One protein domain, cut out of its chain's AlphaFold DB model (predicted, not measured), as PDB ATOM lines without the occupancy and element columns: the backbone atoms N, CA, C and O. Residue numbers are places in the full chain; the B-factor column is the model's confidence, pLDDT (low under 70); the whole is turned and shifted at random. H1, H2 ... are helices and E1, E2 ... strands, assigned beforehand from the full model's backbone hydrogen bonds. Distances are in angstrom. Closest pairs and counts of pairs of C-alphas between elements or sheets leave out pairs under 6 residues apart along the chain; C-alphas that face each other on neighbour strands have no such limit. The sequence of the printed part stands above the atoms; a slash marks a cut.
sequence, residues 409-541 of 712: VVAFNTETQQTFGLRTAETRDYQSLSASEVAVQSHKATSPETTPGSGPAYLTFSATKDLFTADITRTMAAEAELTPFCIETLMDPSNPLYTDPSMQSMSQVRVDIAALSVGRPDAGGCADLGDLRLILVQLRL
ATOM      1  N   VAL A 409     -32.931  60.122  12.641       63.47
ATOM      2  CA  VAL A 409     -32.174  59.273  13.572       63.47
ATOM      3  C   VAL A 409     -32.993  58.029  13.901       63.47
ATOM      4  O   VAL A 409     -34.219  58.043  13.778       63.47
ATOM      5  N   VAL A 410     -32.322  56.957  14.318       74.88
ATOM      6  CA  VAL A 410     -32.941  55.676  14.687       74.88
ATOM      7  C   VAL A 410     -32.469  55.268  16.074       74.88
ATOM      8  O   VAL A 410     -31.303  55.459  16.410       74.88
ATOM      9  N   ALA A 411     -33.358  54.667  16.859       79.62
ATOM     10  CA  ALA A 411     -32.988  53.975  18.084       79.62
ATOM     11  C   ALA A 411     -33.822  52.700  18.255       79.62
ATOM     12  O   ALA A 411     -35.026  52.669  17.987       79.62
ATOM     13  N   PHE A 412     -33.159  51.640  18.711       82.31
ATOM     14  CA  PHE A 412     -33.788  50.373  19.056       82.31
ATOM     15  C   PHE A 412     -34.153  50.376  20.540       82.31
ATOM     16  O   PHE A 412     -33.273  50.460  21.399       82.31
ATOM     17  N   ASN A 413     -35.445  50.273  20.843       84.38
ATOM     18  CA  ASN A 413     -35.913  50.102  22.210       84.38
ATOM     19  C   ASN A 413     -35.738  48.625  22.601       84.38
ATOM     20  O   ASN A 413     -36.418  47.739  22.082       84.38
ATOM     21  N   THR A 414     -34.813  48.358  23.523       81.12
ATOM     22  CA  THR A 414     -34.468  46.998  23.956       81.12
ATOM     23  C   THR A 414     -35.569  46.312  24.764       81.12
ATOM     24  O   THR A 414     -35.604  45.082  24.773       81.12
ATOM     25  N   GLU A 415     -36.485  47.053  25.393       81.06
ATOM     26  CA  GLU A 415     -37.642  46.467  26.074       81.06
ATOM     27  C   GLU A 415     -38.744  46.088  25.084       81.06
ATOM     28  O   GLU A 415     -39.194  44.943  25.085       81.06
ATOM     29  N   THR A 416     -39.166  47.019  24.219       82.31
ATOM     30  CA  THR A 416     -40.267  46.766  23.267       82.31
ATOM     31  C   THR A 416     -39.848  45.982  22.028       82.31
ATOM     32  O   THR A 416     -40.713  45.521  21.287       82.31
ATOM     33  N   GLN A 417     -38.538  45.813  21.807       81.31
ATOM     34  CA  GLN A 417     -37.944  45.194  20.615       81.31
ATOM     35  C   GLN A 417     -38.345  45.907  19.307       81.31
ATOM     36  O   GLN A 417     -38.310  45.312  18.231       81.31
ATOM     37  N   GLN A 418     -38.729  47.187  19.394       79.19
ATOM     38  CA  GLN A 418     -39.144  48.013  18.262       79.19
ATOM     39  C   GLN A 418     -38.062  49.026  17.877       79.19
ATOM     40  O   GLN A 418     -37.358  49.587  18.721       79.19
ATOM     41  N   THR A 419     -37.970  49.280  16.574       79.25
ATOM     42  CA  THR A 419     -37.054  50.254  15.979       79.25
ATOM     43  C   THR A 419     -37.823  51.532  15.665       79.25
ATOM     44  O   THR A 419     -38.631  51.571  14.733       79.25
ATOM     45  N   PHE A 420     -37.571  52.584  16.443       82.31
ATOM     46  CA  PHE A 420     -38.181  53.894  16.234       82.31
ATOM     47  C   PHE A 420     -37.262  54.778  15.396       82.31
ATOM     48  O   PHE A 420     -36.045  54.796  15.593       82.31
ATOM     49  N   GLY A 421     -37.855  55.531  14.473       77.69
ATOM     50  CA  GLY A 421     -37.198  56.594  13.722       77.69
ATOM     51  C   GLY A 421     -37.772  57.959  14.092       77.69
ATOM     52  O   GLY A 421     -38.975  58.102  14.275       77.69
ATOM     53  N   LEU A 422     -36.940  58.990  14.142       78.12
ATOM     54  CA  LEU A 422     -37.375  60.386  14.226       78.12
ATOM     55  C   LEU A 422     -36.828  61.121  13.020       78.12
ATOM     56  O   LEU A 422     -35.618  61.104  12.824       78.12
ATOM     57  N   ARG A 423     -37.675  61.816  12.253       61.56
ATOM     58  CA  ARG A 423     -37.171  62.732  11.221       61.56
ATOM     59  C   ARG A 423     -36.490  63.930  11.880       61.56
ATOM     60  O   ARG A 423     -37.105  64.628  12.682       61.56
ATOM     61  N   THR A 424     -35.228  64.165  11.542       59.00
ATOM     62  CA  THR A 424     -34.514  65.389  11.914       59.00
ATOM     63  C   THR A 424     -34.881  66.513  10.942       59.00
ATOM     64  O   THR A 424     -35.368  66.265   9.839       59.00
ATOM     65  N   ALA A 425     -34.670  67.768  11.345       55.91
ATOM     66  CA  ALA A 425     -34.709  68.876  10.393       55.91
ATOM     67  C   ALA A 425     -33.567  68.713   9.371       55.91
ATOM     68  O   ALA A 425     -32.496  68.223   9.728       55.91
ATOM     69  N   GLU A 426     -33.788  69.101   8.112       50.38
ATOM     70  CA  GLU A 426     -32.834  68.835   7.027       50.38
ATOM     71  C   GLU A 426     -31.489  69.560   7.210       50.38
ATOM     72  O   GLU A 426     -31.341  70.740   6.886       50.38
ATOM     73  N   THR A 427     -30.469  68.807   7.621       45.09
ATOM     74  CA  THR A 427     -29.056  69.132   7.404       45.09
ATOM     75  C   THR A 427     -28.395  68.039   6.547       45.09
ATOM     76  O   THR A 427     -28.410  66.858   6.879       45.09
ATOM     77  N   ARG A 428     -27.869  68.466   5.390       48.94
ATOM     78  CA  ARG A 428     -27.154  67.710   4.330       48.94
ATOM     79  C   ARG A 428     -25.795  67.124   4.795       48.94
ATOM     80  O   ARG A 428     -25.198  67.748   5.665       48.94
ATOM     81  N   ASP A 429     -25.135  66.078   4.246       44.06
ATOM     82  CA  ASP A 429     -25.399  65.009   3.231       44.06
ATOM     83  C   ASP A 429     -24.522  63.754   3.535       44.06
ATOM     84  O   ASP A 429     -23.320  63.918   3.748       44.06
ATOM     85  N   TYR A 430     -24.924  62.464   3.513       44.38
ATOM     86  CA  TYR A 430     -26.218  61.748   3.346       44.38
ATOM     87  C   TYR A 430     -26.139  60.365   4.100       44.38
ATOM     88  O   TYR A 430     -25.505  60.315   5.152       44.38
ATOM     89  N   GLN A 431     -26.742  59.245   3.631       50.38
ATOM     90  CA  GLN A 431     -26.616  57.838   4.144       50.38
ATOM     91  C   GLN A 431     -25.535  57.028   3.372       50.38
ATOM     92  O   GLN A 431     -25.245  57.424   2.250       50.38
ATOM     93  N   SER A 432     -24.964  55.867   3.758       55.28
ATOM     94  CA  SER A 432     -25.378  54.641   4.504       55.28
ATOM     95  C   SER A 432     -24.108  53.893   5.056       55.28
ATOM     96  O   SER A 432     -23.040  54.128   4.510       55.28
ATOM     97  N   LEU A 433     -24.008  53.046   6.102       49.03
ATOM     98  CA  LEU A 433     -24.921  52.451   7.107       49.03
ATOM     99  C   LEU A 433     -25.201  50.887   6.950       49.03
ATOM    100  O   LEU A 433     -25.171  50.394   5.826       49.03
ATOM    101  N   SER A 434     -25.362  50.097   8.053       43.25
ATOM    102  CA  SER A 434     -25.438  48.593   8.232       43.25
ATOM    103  C   SER A 434     -26.764  48.073   8.827       43.25
ATOM    104  O   SER A 434     -27.490  48.881   9.329       43.25
ATOM    105  N   ALA A 435     -27.094  46.771   8.901       38.75
ATOM    106  CA  ALA A 435     -28.175  46.192   9.756       38.75
ATOM    107  C   ALA A 435     -29.499  47.004   9.919       38.75
ATOM    108  O   ALA A 435     -30.367  46.916   9.049       38.75
ATOM    109  N   SER A 436     -29.630  47.839  10.966       38.66
ATOM    110  CA  SER A 436     -30.648  48.909  11.181       38.66
ATOM    111  C   SER A 436     -30.868  49.838   9.975       38.66
ATOM    112  O   SER A 436     -31.806  50.624   9.878       38.66
ATOM    113  N   GLU A 437     -29.936  49.740   9.054       45.53
ATOM    114  CA  GLU A 437     -29.631  50.592   7.947       45.53
ATOM    115  C   GLU A 437     -29.321  49.775   6.661       45.53
ATOM    116  O   GLU A 437     -29.191  50.344   5.580       45.53
ATOM    117  N   VAL A 438     -29.388  48.434   6.723       46.06
ATOM    118  CA  VAL A 438     -29.880  47.622   5.587       46.06
ATOM    119  C   VAL A 438     -31.360  47.954   5.347       46.06
ATOM    120  O   VAL A 438     -31.772  48.098   4.199       46.06
ATOM    121  N   ALA A 439     -32.128  48.233   6.409       44.28
ATOM    122  CA  ALA A 439     -33.460  48.850   6.309       44.28
ATOM    123  C   ALA A 439     -33.429  50.280   5.717       44.28
ATOM    124  O   ALA A 439     -34.408  50.762   5.154       44.28
ATOM    125  N   VAL A 440     -32.282  50.959   5.794       44.84
ATOM    126  CA  VAL A 440     -32.054  52.255   5.139       44.84
ATOM    127  C   VAL A 440     -31.653  52.043   3.677       44.84
ATOM    128  O   VAL A 440     -32.114  52.789   2.819       44.84
ATOM    129  N   GLN A 441     -30.898  50.986   3.356       43.78
ATOM    130  CA  GLN A 441     -30.613  50.563   1.979       43.78
ATOM    131  C   GLN A 441     -31.874  50.101   1.220       43.78
ATOM    132  O   GLN A 441     -32.014  50.419   0.039       43.78
ATOM    133  N   SER A 442     -32.833  49.432   1.873       44.38
ATOM    134  CA  SER A 442     -34.124  49.102   1.245       44.38
ATOM    135  C   SER A 442     -34.964  50.354   0.954       44.38
ATOM    136  O   SER A 442     -35.626  50.424  -0.085       44.38
ATOM    137  N   HIS A 443     -34.855  51.399   1.785       47.81
ATOM    138  CA  HIS A 443     -35.463  52.698   1.484       47.81
ATOM    139  C   HIS A 443     -34.672  53.510   0.433       47.81
ATOM    140  O   HIS A 443     -35.260  54.231  -0.368       47.81
ATOM    141  N   LYS A 444     -33.347  53.326   0.347       42.00
ATOM    142  CA  LYS A 444     -32.456  53.913  -0.679       42.00
ATOM    143  C   LYS A 444     -32.823  53.461  -2.101       42.00
ATOM    144  O   LYS A 444     -32.657  54.228  -3.044       42.00
ATOM    145  N   ALA A 445     -33.365  52.248  -2.253       42.91
ATOM    146  CA  ALA A 445     -33.902  51.730  -3.518       42.91
ATOM    147  C   ALA A 445     -35.313  52.260  -3.864       42.91
ATOM    148  O   ALA A 445     -35.695  52.264  -5.036       42.91
ATOM    149  N   THR A 446     -36.067  52.743  -2.870       43.56
ATOM    150  CA  THR A 446     -37.421  53.315  -3.008       43.56
ATOM    151  C   THR A 446     -37.415  54.847  -2.918       43.56
ATOM    152  O   THR A 446     -38.313  55.469  -2.353       43.56
ATOM    153  N   SER A 447     -36.413  55.474  -3.550       40.00
ATOM    154  CA  SER A 447     -36.510  56.880  -3.957       40.00
ATOM    155  C   SER A 447     -37.808  57.093  -4.760       40.00
ATOM    156  O   SER A 447     -38.163  56.233  -5.575       40.00
ATOM    157  N   PRO A 448     -38.527  58.221  -4.600       45.28
ATOM    158  CA  PRO A 448     -39.755  58.482  -5.359       45.28
ATOM    159  C   PRO A 448     -39.535  58.583  -6.882       45.28
ATOM    160  O   PRO A 448     -40.506  58.561  -7.634       45.28
ATOM    161  N   GLU A 449     -38.283  58.649  -7.346       43.75
ATOM    162  CA  GLU A 449     -37.912  58.558  -8.765       43.75
ATOM    163  C   GLU A 449     -37.893  57.113  -9.313       43.75
ATOM    164  O   GLU A 449     -37.874  56.931 -10.530       43.75
ATOM    165  N   THR A 450     -37.894  56.084  -8.451       44.94
ATOM    166  CA  THR A 450     -37.772  54.666  -8.853       44.94
ATOM    167  C   THR A 450     -38.966  53.790  -8.479       44.94
ATOM    168  O   THR A 450     -39.298  52.908  -9.265       44.94
ATOM    169  N   THR A 451     -39.630  53.995  -7.330       45.03
ATOM    170  CA  THR A 451     -40.861  53.238  -6.997       45.03
ATOM    171  C   THR A 451     -41.847  54.050  -6.141       45.03
ATOM    172  O   THR A 451     -41.594  54.256  -4.953       45.03
ATOM    173  N   PRO A 452     -42.996  54.495  -6.684       43.41
ATOM    174  CA  PRO A 452     -44.012  55.191  -5.902       43.41
ATOM    175  C   PRO A 452     -44.964  54.207  -5.198       43.41
ATOM    176  O   PRO A 452     -45.867  53.665  -5.831       43.41
ATOM    177  N   GLY A 453     -44.821  54.040  -3.877       52.31
ATOM    178  CA  GLY A 453     -45.923  53.563  -3.021       52.31
ATOM    179  C   GLY A 453     -45.676  52.343  -2.128       52.31
ATOM    180  O   GLY A 453     -46.347  51.331  -2.292       52.31
ATOM    181  N   SER A 454     -44.832  52.478  -1.103       54.94
ATOM    182  CA  SER A 454     -44.968  51.726   0.156       54.94
ATOM    183  C   SER A 454     -44.307  52.483   1.314       54.94
ATOM    184  O   SER A 454     -43.390  53.277   1.099       54.94
ATOM    185  N   GLY A 455     -44.774  52.259   2.546       58.50
ATOM    186  CA  GLY A 455     -44.093  52.743   3.753       58.50
ATOM    187  C   GLY A 455     -42.828  51.927   4.077       58.50
ATOM    188  O   GLY A 455     -42.606  50.876   3.471       58.50
ATOM    189  N   PRO A 456     -41.988  52.383   5.023       62.97
ATOM    190  CA  PRO A 456     -40.820  51.628   5.469       62.97
ATOM    191  C   PRO A 456     -41.239  50.432   6.345       62.97
ATOM    192  O   PRO A 456     -41.741  50.612   7.450       62.97
ATOM    193  N   ALA A 457     -40.994  49.210   5.867       68.19
ATOM    194  CA  ALA A 457     -41.506  47.965   6.464       68.19
ATOM    195  C   ALA A 457     -41.026  47.646   7.901       68.19
ATOM    196  O   ALA A 457     -41.657  46.860   8.592       68.19
ATOM    197  N   TYR A 458     -39.937  48.256   8.382       73.44
ATOM    198  CA  TYR A 458     -39.315  47.905   9.674       73.44
ATOM    199  C   TYR A 458     -39.115  49.102  10.625       73.44
ATOM    200  O   TYR A 458     -38.333  49.006  11.572       73.44
ATOM    201  N   LEU A 459     -39.748  50.253  10.356       72.88
ATOM    202  CA  LEU A 459     -39.465  51.526  11.041       72.88
ATOM    203  C   LEU A 459     -40.742  52.320  11.343       72.88
ATOM    204  O   LEU A 459     -41.368  52.880  10.442       72.88
ATOM    205  N   THR A 460     -41.071  52.455  12.629       81.56
ATOM    206  CA  THR A 460     -42.139  53.353  13.099       81.56
ATOM    207  C   THR A 460     -41.576  54.762  13.274       81.56
ATOM    208  O   THR A 460     -40.613  54.946  14.016       81.56
ATOM    209  N   PHE A 461     -42.163  55.768  12.617       78.81
ATOM    210  CA  PHE A 461     -41.695  57.155  12.717       78.81
ATOM    211  C   PHE A 461     -42.438  57.965  13.790       78.81
ATOM    212  O   PHE A 461     -43.622  58.269  13.645       78.81
ATOM    213  N   SER A 462     -41.715  58.376  14.832       85.12
ATOM    214  CA  SER A 462     -42.173  59.296  15.876       85.12
ATOM    215  C   SER A 462     -42.334  60.718  15.319       85.12
ATOM    216  O   SER A 462     -41.456  61.230  14.621       85.12
ATOM    217  N   ALA A 463     -43.444  61.386  15.648       81.31
ATOM    218  CA  ALA A 463     -43.789  62.690  15.067       81.31
ATOM    219  C   ALA A 463     -42.998  63.885  15.641       81.31
ATOM    220  O   ALA A 463     -42.894  64.918  14.982       81.31
ATOM    221  N   THR A 464     -42.449  63.773  16.856       80.56
ATOM    222  CA  THR A 464     -41.649  64.825  17.512       80.56
ATOM    223  C   THR A 464     -40.475  64.227  18.286       80.56
ATOM    224  O   THR A 464     -40.469  63.036  18.602       80.56
ATOM    225  N   LYS A 465     -39.483  65.061  18.634       76.69
ATOM    226  CA  LYS A 465     -38.316  64.650  19.434       76.69
ATOM    227  C   LYS A 465     -38.705  64.116  20.815       76.69
ATOM    228  O   LYS A 465     -38.094  63.161  21.295       76.69
ATOM    229  N   ASP A 466     -39.723  64.699  21.435       85.38
ATOM    230  CA  ASP A 466     -40.177  64.301  22.770       85.38
ATOM    231  C   ASP A 466     -40.937  62.972  22.716       85.38
ATOM    232  O   ASP A 466     -40.698  62.097  23.547       85.38
ATOM    233  N   LEU A 467     -41.763  62.769  21.676       84.00
ATOM    234  CA  LEU A 467     -42.392  61.475  21.401       84.00
ATOM    235  C   LEU A 467     -41.341  60.399  21.126       84.00
ATOM    236  O   LEU A 467     -41.397  59.360  21.765       84.00
ATOM    237  N   PHE A 468     -40.335  60.672  20.291       82.00
ATOM    238  CA  PHE A 468     -39.219  59.749  20.057       82.00
ATOM    239  C   PHE A 468     -38.481  59.394  21.351       82.00
ATOM    240  O   PHE A 468     -38.236  58.224  21.621       82.00
ATOM    241  N   THR A 469     -38.177  60.386  22.193       85.00
ATOM    242  CA  THR A 469     -37.500  60.163  23.481       85.00
ATOM    243  C   THR A 469     -38.356  59.304  24.424       85.00
ATOM    244  O   THR A 469     -37.824  58.448  25.133       85.00
ATOM    245  N   ALA A 470     -39.681  59.471  24.396       87.50
ATOM    246  CA  ALA A 470     -40.617  58.624  25.130       87.50
ATOM    247  C   ALA A 470     -40.746  57.219  24.515       87.50
ATOM    248  O   ALA A 470     -40.736  56.246  25.255       87.50
ATOM    249  N   ASP A 471     -40.827  57.088  23.188       85.44
ATOM    250  CA  ASP A 471     -40.927  55.818  22.455       85.44
ATOM    251  C   ASP A 471     -39.705  54.919  22.721       85.44
ATOM    252  O   ASP A 471     -39.850  53.729  23.007       85.44
ATOM    253  N   ILE A 472     -38.493  55.488  22.699       84.50
ATOM    254  CA  ILE A 472     -37.237  54.732  22.865       84.50
ATOM    255  C   ILE A 472     -36.962  54.332  24.321       84.50
ATOM    256  O   ILE A 472     -36.197  53.400  24.557       84.50
ATOM    257  N   THR A 473     -37.589  55.015  25.286       88.06
ATOM    258  CA  THR A 473     -37.525  54.692  26.726       88.06
ATOM    259  C   THR A 473     -38.790  54.000  27.248       88.06
ATOM    260  O   THR A 473     -38.866  53.671  28.432       88.06
ATOM    261  N   ARG A 474     -39.795  53.760  26.391       89.25
ATOM    262  CA  ARG A 474     -41.067  53.150  26.794       89.25
ATOM    263  C   ARG A 474     -40.864  51.698  27.209       89.25
ATOM    264  O   ARG A 474     -40.317  50.905  26.447       89.25
ATOM    265  N   THR A 475     -41.386  51.336  28.373       89.38
ATOM    266  CA  THR A 475     -41.393  49.946  28.834       89.38
ATOM    267  C   THR A 475     -42.480  49.131  28.134       89.38
ATOM    268  O   THR A 475     -43.510  49.668  27.715       89.38
ATOM    269  N   MET A 476     -42.316  47.807  28.072       77.56
ATOM    270  CA  MET A 476     -43.349  46.917  27.508       77.56
ATOM    271  C   MET A 476     -44.711  47.025  28.213       77.56
ATOM    272  O   MET A 476     -45.741  46.776  27.591       77.56
ATOM    273  N   ALA A 477     -44.737  47.426  29.489       82.00
ATOM    274  CA  ALA A 477     -45.980  47.670  30.217       82.00
ATOM    275  C   ALA A 477     -46.724  48.907  29.679       82.00
ATOM    276  O   ALA A 477     -47.901  48.808  29.343       82.00
ATOM    277  N   ALA A 478     -46.029  50.039  29.526       86.31
ATOM    278  CA  ALA A 478     -46.621  51.272  29.005       86.31
ATOM    279  C   ALA A 478     -47.022  51.153  27.520       86.31
ATOM    280  O   ALA A 478     -48.012  51.739  27.090       86.31
ATOM    281  N   GLU A 479     -46.290  50.362  26.730       84.62
ATOM    282  CA  GLU A 479     -46.666  50.048  25.345       84.62
ATOM    283  C   GLU A 479     -47.934  49.174  25.282       84.62
ATOM    284  O   GLU A 479     -48.823  49.436  24.474       84.62
ATOM    285  N   ALA A 480     -48.084  48.197  26.185       77.88
ATOM    286  CA  ALA A 480     -49.296  47.378  26.273       77.88
ATOM    287  C   ALA A 480     -50.539  48.158  26.753       77.88
ATOM    288  O   ALA A 480     -51.660  47.778  26.415       77.88
ATOM    289  N   GLU A 481     -50.361  49.247  27.508       83.56
ATOM    290  CA  GLU A 481     -51.441  50.183  27.859       83.56
ATOM    291  C   GLU A 481     -51.858  51.067  26.667       83.56
ATOM    292  O   GLU A 481     -53.038  51.396  26.533       83.56
ATOM    293  N   LEU A 482     -50.921  51.405  25.770       82.81
ATOM    294  CA  LEU A 482     -51.177  52.191  24.554       82.81
ATOM    295  C   LEU A 482     -51.799  51.374  23.412       82.81
ATOM    296  O   LEU A 482     -52.634  51.902  22.677       82.81
ATOM    297  N   THR A 483     -51.447  50.091  23.268       79.69
ATOM    298  CA  THR A 483     -52.065  49.178  22.289       79.69
ATOM    299  C   THR A 483     -52.866  48.063  22.981       79.69
ATOM    300  O   THR A 483     -52.394  46.927  23.050       79.69
ATOM    301  N   PRO A 484     -54.096  48.331  23.473       75.25
ATOM    302  CA  PRO A 484     -54.913  47.375  24.240       75.25
ATOM    303  C   PRO A 484     -55.581  46.273  23.386       75.25
ATOM    304  O   PRO A 484     -56.575  45.671  23.793       75.25
ATOM    305  N   PHE A 485     -55.068  46.016  22.182       75.12
ATOM    306  CA  PHE A 485     -55.570  45.041  21.216       75.12
ATOM    307  C   PHE A 485     -54.424  44.148  20.727       75.12
ATOM    308  O   PHE A 485     -53.300  44.600  20.519       75.12
ATOM    309  N   CYS A 486     -54.706  42.864  20.515       77.62
ATOM    310  CA  CYS A 486     -53.715  41.933  19.984       77.62
ATOM    311  C   CYS A 486     -53.533  42.173  18.480       77.62
ATOM    312  O   CYS A 486     -54.502  42.138  17.730       77.62
ATOM    313  N   ILE A 487     -52.291  42.354  18.025       78.50
ATOM    314  CA  ILE A 487     -51.954  42.569  16.602       78.50
ATOM    315  C   ILE A 487     -52.491  41.421  15.727       78.50
ATOM    316  O   ILE A 487     -52.977  41.648  14.621       78.50
ATOM    317  N   GLU A 488     -52.495  40.205  16.278       78.12
ATOM    318  CA  GLU A 488     -53.082  38.989  15.702       78.12
ATOM    319  C   GLU A 488     -54.539  39.177  15.239       78.12
ATOM    320  O   GLU A 488     -54.917  38.637  14.204       78.12
ATOM    321  N   THR A 489     -55.363  39.962  15.951       79.56
ATOM    322  CA  THR A 489     -56.762  40.183  15.545       79.56
ATOM    323  C   THR A 489     -56.901  41.242  14.459       79.56
ATOM    324  O   THR A 489     -57.899  41.223  13.749       79.56
ATOM    325  N   LEU A 490     -55.935  42.152  14.284       80.75
ATOM    326  CA  LEU A 490     -55.933  43.110  13.167       80.75
ATOM    327  C   LEU A 490     -55.598  42.437  11.829       80.75
ATOM    328  O   LEU A 490     -55.962  42.962  10.785       80.75
ATOM    329  N   MET A 491     -54.928  41.280  11.872       77.88
ATOM    330  CA  MET A 491     -54.625  40.441  10.707       77.88
ATOM    331  C   MET A 491     -55.788  39.521  10.287       77.88
ATOM    332  O   MET A 491     -55.713  38.896   9.231       77.88
ATOM    333  N   ASP A 492     -56.857  39.417  11.084       83.50
ATOM    334  CA  ASP A 492     -58.031  38.587  10.787       83.50
ATOM    335  C   ASP A 492     -58.997  39.330   9.838       83.50
ATOM    336  O   ASP A 492     -59.546  40.358  10.242       83.50
ATOM    337  N   PRO A 493     -59.280  38.824   8.618       86.69
ATOM    338  CA  PRO A 493     -60.200  39.466   7.670       86.69
ATOM    339  C   PRO A 493     -61.644  39.642   8.169       86.69
ATOM    340  O   PRO A 493     -62.424  40.347   7.531       86.69
ATOM    341  N   SER A 494     -62.027  38.998   9.277       87.94
ATOM    342  CA  SER A 494     -63.331  39.178   9.926       87.94
ATOM    343  C   SER A 494     -63.377  40.339  10.929       87.94
ATOM    344  O   SER A 494     -64.464  40.728  11.366       87.94
ATOM    345  N   ASN A 495     -62.231  40.932  11.287       85.62
ATOM    346  CA  ASN A 495     -62.180  42.114  12.144       85.62
ATOM    347  C   ASN A 495     -62.578  43.372  11.344       85.62
ATOM    348  O   ASN A 495     -61.962  43.644  10.314       85.62
ATOM    349  N   PRO A 496     -63.532  44.207  11.808       85.94
ATOM    350  CA  PRO A 496     -63.882  45.461  11.130       85.94
ATOM    351  C   PRO A 496     -62.720  46.467  11.001       85.94
ATOM    352  O   PRO A 496     -62.810  47.385  10.192       85.94
ATOM    353  N   LEU A 497     -61.632  46.305  11.765       84.81
ATOM    354  CA  LEU A 497     -60.406  47.103  11.640       84.81
ATOM    355  C   LEU A 497     -59.410  46.551  10.603       84.81
ATOM    356  O   LEU A 497     -58.447  47.242  10.282       84.81
ATOM    357  N   TYR A 498     -59.628  45.351  10.049       83.81
ATOM    358  CA  TYR A 498     -58.744  44.755   9.034       83.81
ATOM    359  C   TYR A 498     -58.618  45.633   7.786       83.81
ATOM    360  O   TYR A 498     -57.565  45.669   7.163       83.81
ATOM    361  N   THR A 499     -59.678  46.355   7.411       85.44
ATOM    362  CA  THR A 499     -59.688  47.248   6.241       85.44
ATOM    363  C   THR A 499     -59.199  48.670   6.532       85.44
ATOM    364  O   THR A 499     -59.253  49.511   5.637       85.44
ATOM    365  N   ASP A 500     -58.751  48.977   7.755       85.88
ATOM    366  CA  ASP A 500     -58.168  50.285   8.070       85.88
ATOM    367  C   ASP A 500     -56.683  50.313   7.646       85.88
ATOM    368  O   ASP A 500     -55.867  49.583   8.221       85.88
ATOM    369  N   PRO A 501     -56.288  51.146   6.662       81.06
ATOM    370  CA  PRO A 501     -54.920  51.160   6.149       81.06
ATOM    371  C   PRO A 501     -53.897  51.675   7.172       81.06
ATOM    372  O   PRO A 501     -52.720  51.320   7.088       81.06
ATOM    373  N   SER A 502     -54.316  52.483   8.154       79.62
ATOM    374  CA  SER A 502     -53.429  52.920   9.235       79.62
ATOM    375  C   SER A 502     -53.104  51.749  10.163       79.62
ATOM    376  O   SER A 502     -51.929  51.481  10.426       79.62
ATOM    377  N   MET A 503     -54.123  50.972  10.543       81.75
ATOM    378  CA  MET A 503     -53.967  49.789  11.388       81.75
ATOM    379  C   MET A 503     -53.186  48.682  10.672       81.75
ATOM    380  O   MET A 503     -52.283  48.121  11.287       81.75
ATOM    381  N   GLN A 504     -53.456  48.434   9.380       82.06
ATOM    382  CA  GLN A 504     -52.668  47.506   8.555       82.06
ATOM    383  C   GLN A 504     -51.187  47.898   8.499       82.06
ATOM    384  O   GLN A 504     -50.323  47.053   8.712       82.06
ATOM    385  N   SER A 505     -50.864  49.172   8.239       80.94
ATOM    386  CA  SER A 505     -49.457  49.593   8.153       80.94
ATOM    387  C   SER A 505     -48.698  49.380   9.469       80.94
ATOM    388  O   SER A 505     -47.565  48.903   9.457       80.94
ATOM    389  N   MET A 506     -49.334  49.648  10.615       81.81
ATOM    390  CA  MET A 506     -48.734  49.421  11.931       81.81
ATOM    391  C   MET A 506     -48.637  47.929  12.289       81.81
ATOM    392  O   MET A 506     -47.634  47.509  12.870       81.81
ATOM    393  N   SER A 507     -49.661  47.122  11.980       83.19
ATOM    394  CA  SER A 507     -49.643  45.684  12.270       83.19
ATOM    395  C   SER A 507     -48.618  44.949  11.408       83.19
ATOM    396  O   SER A 507     -47.889  44.117  11.946       83.19
ATOM    397  N   GLN A 508     -48.498  45.310  10.126       83.81
ATOM    398  CA  GLN A 508     -47.495  44.752   9.223       83.81
ATOM    399  C   GLN A 508     -46.082  45.056   9.728       83.81
ATOM    400  O   GLN A 508     -45.337  44.120   9.976       83.81
ATOM    401  N   VAL A 509     -45.746  46.318  10.034       81.19
ATOM    402  CA  VAL A 509     -44.407  46.682  10.553       81.19
ATOM    403  C   VAL A 509     -44.037  45.895  11.820       81.19
ATOM    404  O   VAL A 509     -42.892  45.475  11.982       81.19
ATOM    405  N   ARG A 510     -44.993  45.637  12.726       83.94
ATOM    406  CA  ARG A 510     -44.735  44.823  13.931       83.94
ATOM    407  C   ARG A 510     -44.561  43.332  13.624       83.94
ATOM    408  O   ARG A 510     -43.749  42.685  14.285       83.94
ATOM    409  N   VAL A 511     -45.285  42.789  12.643       82.62
ATOM    410  CA  VAL A 511     -45.105  41.402  12.177       82.62
ATOM    411  C   VAL A 511     -43.781  41.248  11.431       82.62
ATOM    412  O   VAL A 511     -43.036  40.332  11.753       82.62
ATOM    413  N   ASP A 512     -43.430  42.182  10.550       82.06
ATOM    414  CA  ASP A 512     -42.180  42.201   9.784       82.06
ATOM    415  C   ASP A 512     -40.952  42.286  10.719       82.06
ATOM    416  O   ASP A 512     -39.973  41.557  10.548       82.06
ATOM    417  N   ILE A 513     -41.012  43.101  11.785       78.06
ATOM    418  CA  ILE A 513     -39.975  43.140  12.836       78.06
ATOM    419  C   ILE A 513     -39.890  41.802  13.598       78.06
ATOM    420  O   ILE A 513     -38.788  41.293  13.819       78.06
ATOM    421  N   ALA A 514     -41.025  41.202  13.977       79.56
ATOM    422  CA  ALA A 514     -41.060  39.906  14.669       79.56
ATOM    423  C   ALA A 514     -40.638  38.723  13.771       79.56
ATOM    424  O   ALA A 514     -40.149  37.708  14.261       79.56
ATOM    425  N   ALA A 515     -40.804  38.860  12.457       79.88
ATOM    426  CA  ALA A 515     -40.344  37.931  11.435       79.88
ATOM    427  C   ALA A 515     -38.825  38.040  11.217       79.88
ATOM    428  O   ALA A 515     -38.116  37.030  11.144       79.88
ATOM    429  N   LEU A 516     -38.296  39.267  11.207       77.56
ATOM    430  CA  LEU A 516     -36.865  39.536  11.123       77.56
ATOM    431  C   LEU A 516     -36.109  39.077  12.382       77.56
ATOM    432  O   LEU A 516     -35.033  38.492  12.252       77.56
ATOM    433  N   SER A 517     -36.675  39.260  13.585       73.94
ATOM    434  CA  SER A 517     -36.034  38.865  14.856       73.94
ATOM    435  C   SER A 517     -35.782  37.353  14.981       73.94
ATOM    436  O   SER A 517     -34.885  36.935  15.715       73.94
ATOM    437  N   VAL A 518     -36.519  36.533  14.223       78.31
ATOM    438  CA  VAL A 518     -36.340  35.072  14.129       78.31
ATOM    439  C   VAL A 518     -35.671  34.596  12.836       78.31
ATOM    440  O   VAL A 518     -35.563  33.390  12.612       78.31
ATOM    441  N   GLY A 519     -35.227  35.512  11.972       77.19
ATOM    442  CA  GLY A 519     -34.569  35.171  10.709       77.19
ATOM    443  C   GLY A 519     -35.496  34.584   9.637       77.19
ATOM    444  O   GLY A 519     -35.032  33.810   8.802       77.19
ATOM    445  N   ARG A 520     -36.790  34.941   9.638       82.25
ATOM    446  CA  ARG A 520     -37.757  34.636   8.565       82.25
ATOM    447  C   ARG A 520     -38.245  35.934   7.890       82.25
ATOM    448  O   ARG A 520     -39.419  36.251   8.021       82.25
ATOM    449  N   PRO A 521     -37.394  36.701   7.180       78.81
ATOM    450  CA  PRO A 521     -37.775  38.013   6.633       78.81
ATOM    451  C   PRO A 521     -38.935  37.970   5.622       78.81
ATOM    452  O   PRO A 521     -39.576  38.990   5.402       78.81
ATOM    453  N   ASP A 522     -39.223  36.807   5.028       82.06
ATOM    454  CA  ASP A 522     -40.299  36.612   4.046       82.06
ATOM    455  C   ASP A 522     -41.663  36.224   4.673       82.06
ATOM    456  O   ASP A 522     -42.615  35.930   3.949       82.06
ATOM    457  N   ALA A 523     -41.770  36.155   6.006       83.75
ATOM    458  CA  ALA A 523     -42.986  35.738   6.710       83.75
ATOM    459  C   ALA A 523     -44.000  36.891   6.829       83.75
ATOM    460  O   ALA A 523     -43.908  37.720   7.733       83.75
ATOM    461  N   GLY A 524     -44.986  36.924   5.927       79.31
ATOM    462  CA  GLY A 524     -45.949  38.025   5.810       79.31
ATOM    463  C   GLY A 524     -47.065  38.038   6.861       79.31
ATOM    464  O   GLY A 524     -47.732  39.062   7.019       79.31
ATOM    465  N   GLY A 525     -47.290  36.937   7.587       80.56
ATOM    466  CA  GLY A 525     -48.329  36.864   8.618       80.56
ATOM    467  C   GLY A 525     -48.059  35.858   9.738       80.56
ATOM    468  O   GLY A 525     -47.152  35.030   9.684       80.56
ATOM    469  N   CYS A 526     -48.907  35.884  10.774       74.31
ATOM    470  CA  CYS A 526     -48.767  35.025  11.958       74.31
ATOM    471  C   CYS A 526     -48.794  33.514  11.645       74.31
ATOM    472  O   CYS A 526     -48.260  32.726  12.424       74.31
ATOM    473  N   ALA A 527     -49.376  33.103  10.512       78.19
ATOM    474  CA  ALA A 527     -49.339  31.719  10.038       78.19
ATOM    475  C   ALA A 527     -47.905  31.260   9.708       78.19
ATOM    476  O   ALA A 527     -47.485  30.193  10.154       78.19
ATOM    477  N   ASP A 528     -47.129  32.105   9.026       79.81
ATOM    478  CA  ASP A 528     -45.742  31.837   8.614       79.81
ATOM    479  C   ASP A 528     -44.760  31.856   9.801       79.81
ATOM    480  O   ASP A 528     -43.632  31.366   9.710       79.81
ATOM    481  N   LEU A 529     -45.194  32.403  10.940       77.00
ATOM    482  CA  LEU A 529     -44.464  32.443  12.208       77.00
ATOM    483  C   LEU A 529     -44.891  31.329  13.186       77.00
ATOM    484  O   LEU A 529     -44.209  31.096  14.186       77.00
ATOM    485  N   GLY A 530     -45.979  30.602  12.898       71.12
ATOM    486  CA  GLY A 530     -46.635  29.673  13.829       71.12
ATOM    487  C   GLY A 530     -45.783  28.486  14.307       71.12
ATOM    488  O   GLY A 530     -46.017  27.965  15.399       71.12
ATOM    489  N   ASP A 531     -44.762  28.085  13.541       71.00
ATOM    490  CA  ASP A 531     -43.814  27.024  13.925       71.00
ATOM    491  C   ASP A 531     -42.999  27.381  15.183       71.00
ATOM    492  O   ASP A 531     -42.577  26.517  15.960       71.00
ATOM    493  N   LEU A 532     -42.710  28.673  15.361       67.62
ATOM    494  CA  LEU A 532     -41.678  29.162  16.264       67.62
ATOM    495  C   LEU A 532     -42.261  29.442  17.650       67.62
ATOM    496  O   LEU A 532     -42.523  30.580  18.035       67.62
ATOM    497  N   ARG A 533     -42.375  28.371  18.445       60.41
ATOM    498  CA  ARG A 533     -42.870  28.375  19.841       60.41
ATOM    499  C   ARG A 533     -42.238  29.435  20.768       60.41
ATOM    500  O   ARG A 533     -42.830  29.738  21.798       60.41
ATOM    501  N   LEU A 534     -41.073  29.995  20.421       55.69
ATOM    502  CA  LEU A 534     -40.422  31.105  21.135       55.69
ATOM    503  C   LEU A 534     -41.076  32.483  20.893       55.69
ATOM    504  O   LEU A 534     -41.119  33.286  21.822       55.69
ATOM    505  N   ILE A 535     -41.632  32.753  19.703       54.94
ATOM    506  CA  ILE A 535     -42.237  34.064  19.364       54.94
ATOM    507  C   ILE A 535     -43.441  34.361  20.261       54.94
ATOM    508  O   ILE A 535     -43.702  35.514  20.597       54.94
ATOM    509  N   LEU A 536     -44.130  33.322  20.739       54.03
ATOM    510  CA  LEU A 536     -45.248  33.448  21.675       54.03
ATOM    511  C   LEU A 536     -44.888  34.151  22.995       54.03
ATOM    512  O   LEU A 536     -45.806  34.502  23.724       54.03
ATOM    513  N   VAL A 537     -43.611  34.390  23.323       53.28
ATOM    514  CA  VAL A 537     -43.243  35.293  24.429       53.28
ATOM    515  C   VAL A 537     -43.304  36.760  23.989       53.28
ATOM    516  O   VAL A 537     -43.925  37.564  24.678       53.28
ATOM    517  N   GLN A 538     -42.739  37.109  22.827       52.47
ATOM    518  CA  GLN A 538     -42.781  38.476  22.290       52.47
ATOM    519  C   GLN A 538     -44.209  38.895  21.886       52.47
ATOM    520  O   GLN A 538     -44.632  39.995  22.228       52.47
ATOM    521  N   LEU A 539     -44.998  38.008  21.262       52.97
ATOM    522  CA  LEU A 539     -46.388  38.307  20.877       52.97
ATOM    523  C   LEU A 539     -47.381  38.326  22.058       52.97
ATOM    524  O   LEU A 539     -48.319  39.121  22.044       52.97
ATOM    525  N   ARG A 540     -47.208  37.497  23.106       49.88
ATOM    526  CA  ARG A 540     -48.185  37.419  24.222       49.88
ATOM    527  C   ARG A 540     -47.970  38.424  25.355       49.88
ATOM    528  O   ARG A 540     -48.791  38.451  26.272       49.88
ATOM    529  N   LEU A 541     -46.911  39.236  25.340       46.91
ATOM    530  CA  LEU A 541     -46.663  40.199  26.423       46.91
ATOM    531  C   LEU A 541     -47.646  41.391  26.439       46.91
ATOM    532  O   LEU A 541     -47.722  42.095  27.443       46.91
TER     533      LEU A 541
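AT A GLANCE: This is residues 409 to 541 of the 712 residues of an uncharacterized protein of Symbiodinium microadriaticum (UniProt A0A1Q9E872). A small sheet of three strands, E1, E2 and E3, is covered by helix H2, and the longest helix, H5, lies near the middle of the whole, between that sheet and the short helices H4, H6 and H7. H1 sits loosely at the sheet between two long links, whose residues 425 to 430 and 447 to 453 stick out. Along the 133 printed residues you meet E1, E2, H1, E3, H2, H3, H4, H5, H6 and H7, seven named helices and three named strands. The sheet runs E1, E2, E3 and is mixed, antiparallel and then parallel; the class is mostly helix. The whole is compact, with a radius of gyration of the C-alphas of 15.6 A and spans of 44 by 33 by 29 A.

HOW THE PARTS SIT: Start at E1, residues 409 to 413, and E2, residues 418 to 423, an antiparallel hairpin at 158 degrees; look for N 411 and O 420 at 3.0 A and N 409 and O 422 at 2.9 A, within hydrogen-bond range. On the other side of E2 is its parallel neighbour E3, residues 460 to 462, at 47 degrees; here N 462 and O 421 are 2.8 A apart, within hydrogen-bond range. Between E2 and E3 comes H1, residues 435 to 444, in a strand-helix-strand unit, two parallel neighbour strands with a helix between, whose crossover is right-handed. H1 is only just on the sheet, with 5 pairs of C-alphas within 10 A, and only grazes it with residues 436 to 437. H2, residues 465 to 473, is on the sheet at a height of 8.5 A over it, over E2, and runs along the strands at 14 degrees to E2 on the local plane; the closest C-alphas of E2 and H2 are those of Leu 422 and Phe 468, 6.1 A apart. H3, residues 476 to 482, is not on the sheet and is apart from H2. H5, residues 501 to 516, only grazes the sheet with its residues 505 to 514. With residues 503 to 507 alone H5 touches H4, residues 487 to 490, where the closest C-alphas, of Ile 487 and Ser 507, are 5.8 A apart. H6, residues 526 to 529, is close to H5 but not clearly touching, with the C-alphas of Ala 515 and Leu 529 closest at 6.9 A. H7, residues 535 to 540, is also close to H5 but not clearly touching, with Ala 514 and Ile 535 closest at 7.6 A between C-alphas; the two run opposite ways at a tilt of 37 degrees, only just steep. In H2, H3, H5 and H7 every O i to N i+4 pair is within hydrogen-bond range, in H1 5 of 6 are, and H4 and H6 are too short for such a pair.

IN THESE COORDINATES: Find C-alpha 409 at (-32.174, 59.273, 13.572), where E1 begins; it runs 13.1 A to Asn 413. E2 covers 16.4 A from Gln 418 to Arg 423, and E3 is three residues, Thr 460 to Ser 462. H1 measures 13.7 A from Ala 435 to Lys 444, H2 12.4 A from Lys 465 to Thr 473, and H3 9.9 A from Met 476 to Leu 482. H4 is Ile 487 to Leu 490. Look for C-alpha 501 at (-54.920, 51.160, 6.149); from there H5 runs 22.0 A to Leu 516. H6 is Cys 526 to Leu 529, and H7 goes from Ile 535 to C-alpha 540 at (-48.185, 37.419, 24.222).

THE WHOLE: The C-alphas farthest apart are those of Arg 428 and Ser 494, 46.4 A. The printed part has no cut. The long links are E2 to H1 and H1 to E3, the latter residues 445 to 459. The mean pLDDT of the printed part is 70.3; residue 409, residues 423 to 457 and residues 532 to 541 are under 70 in this model.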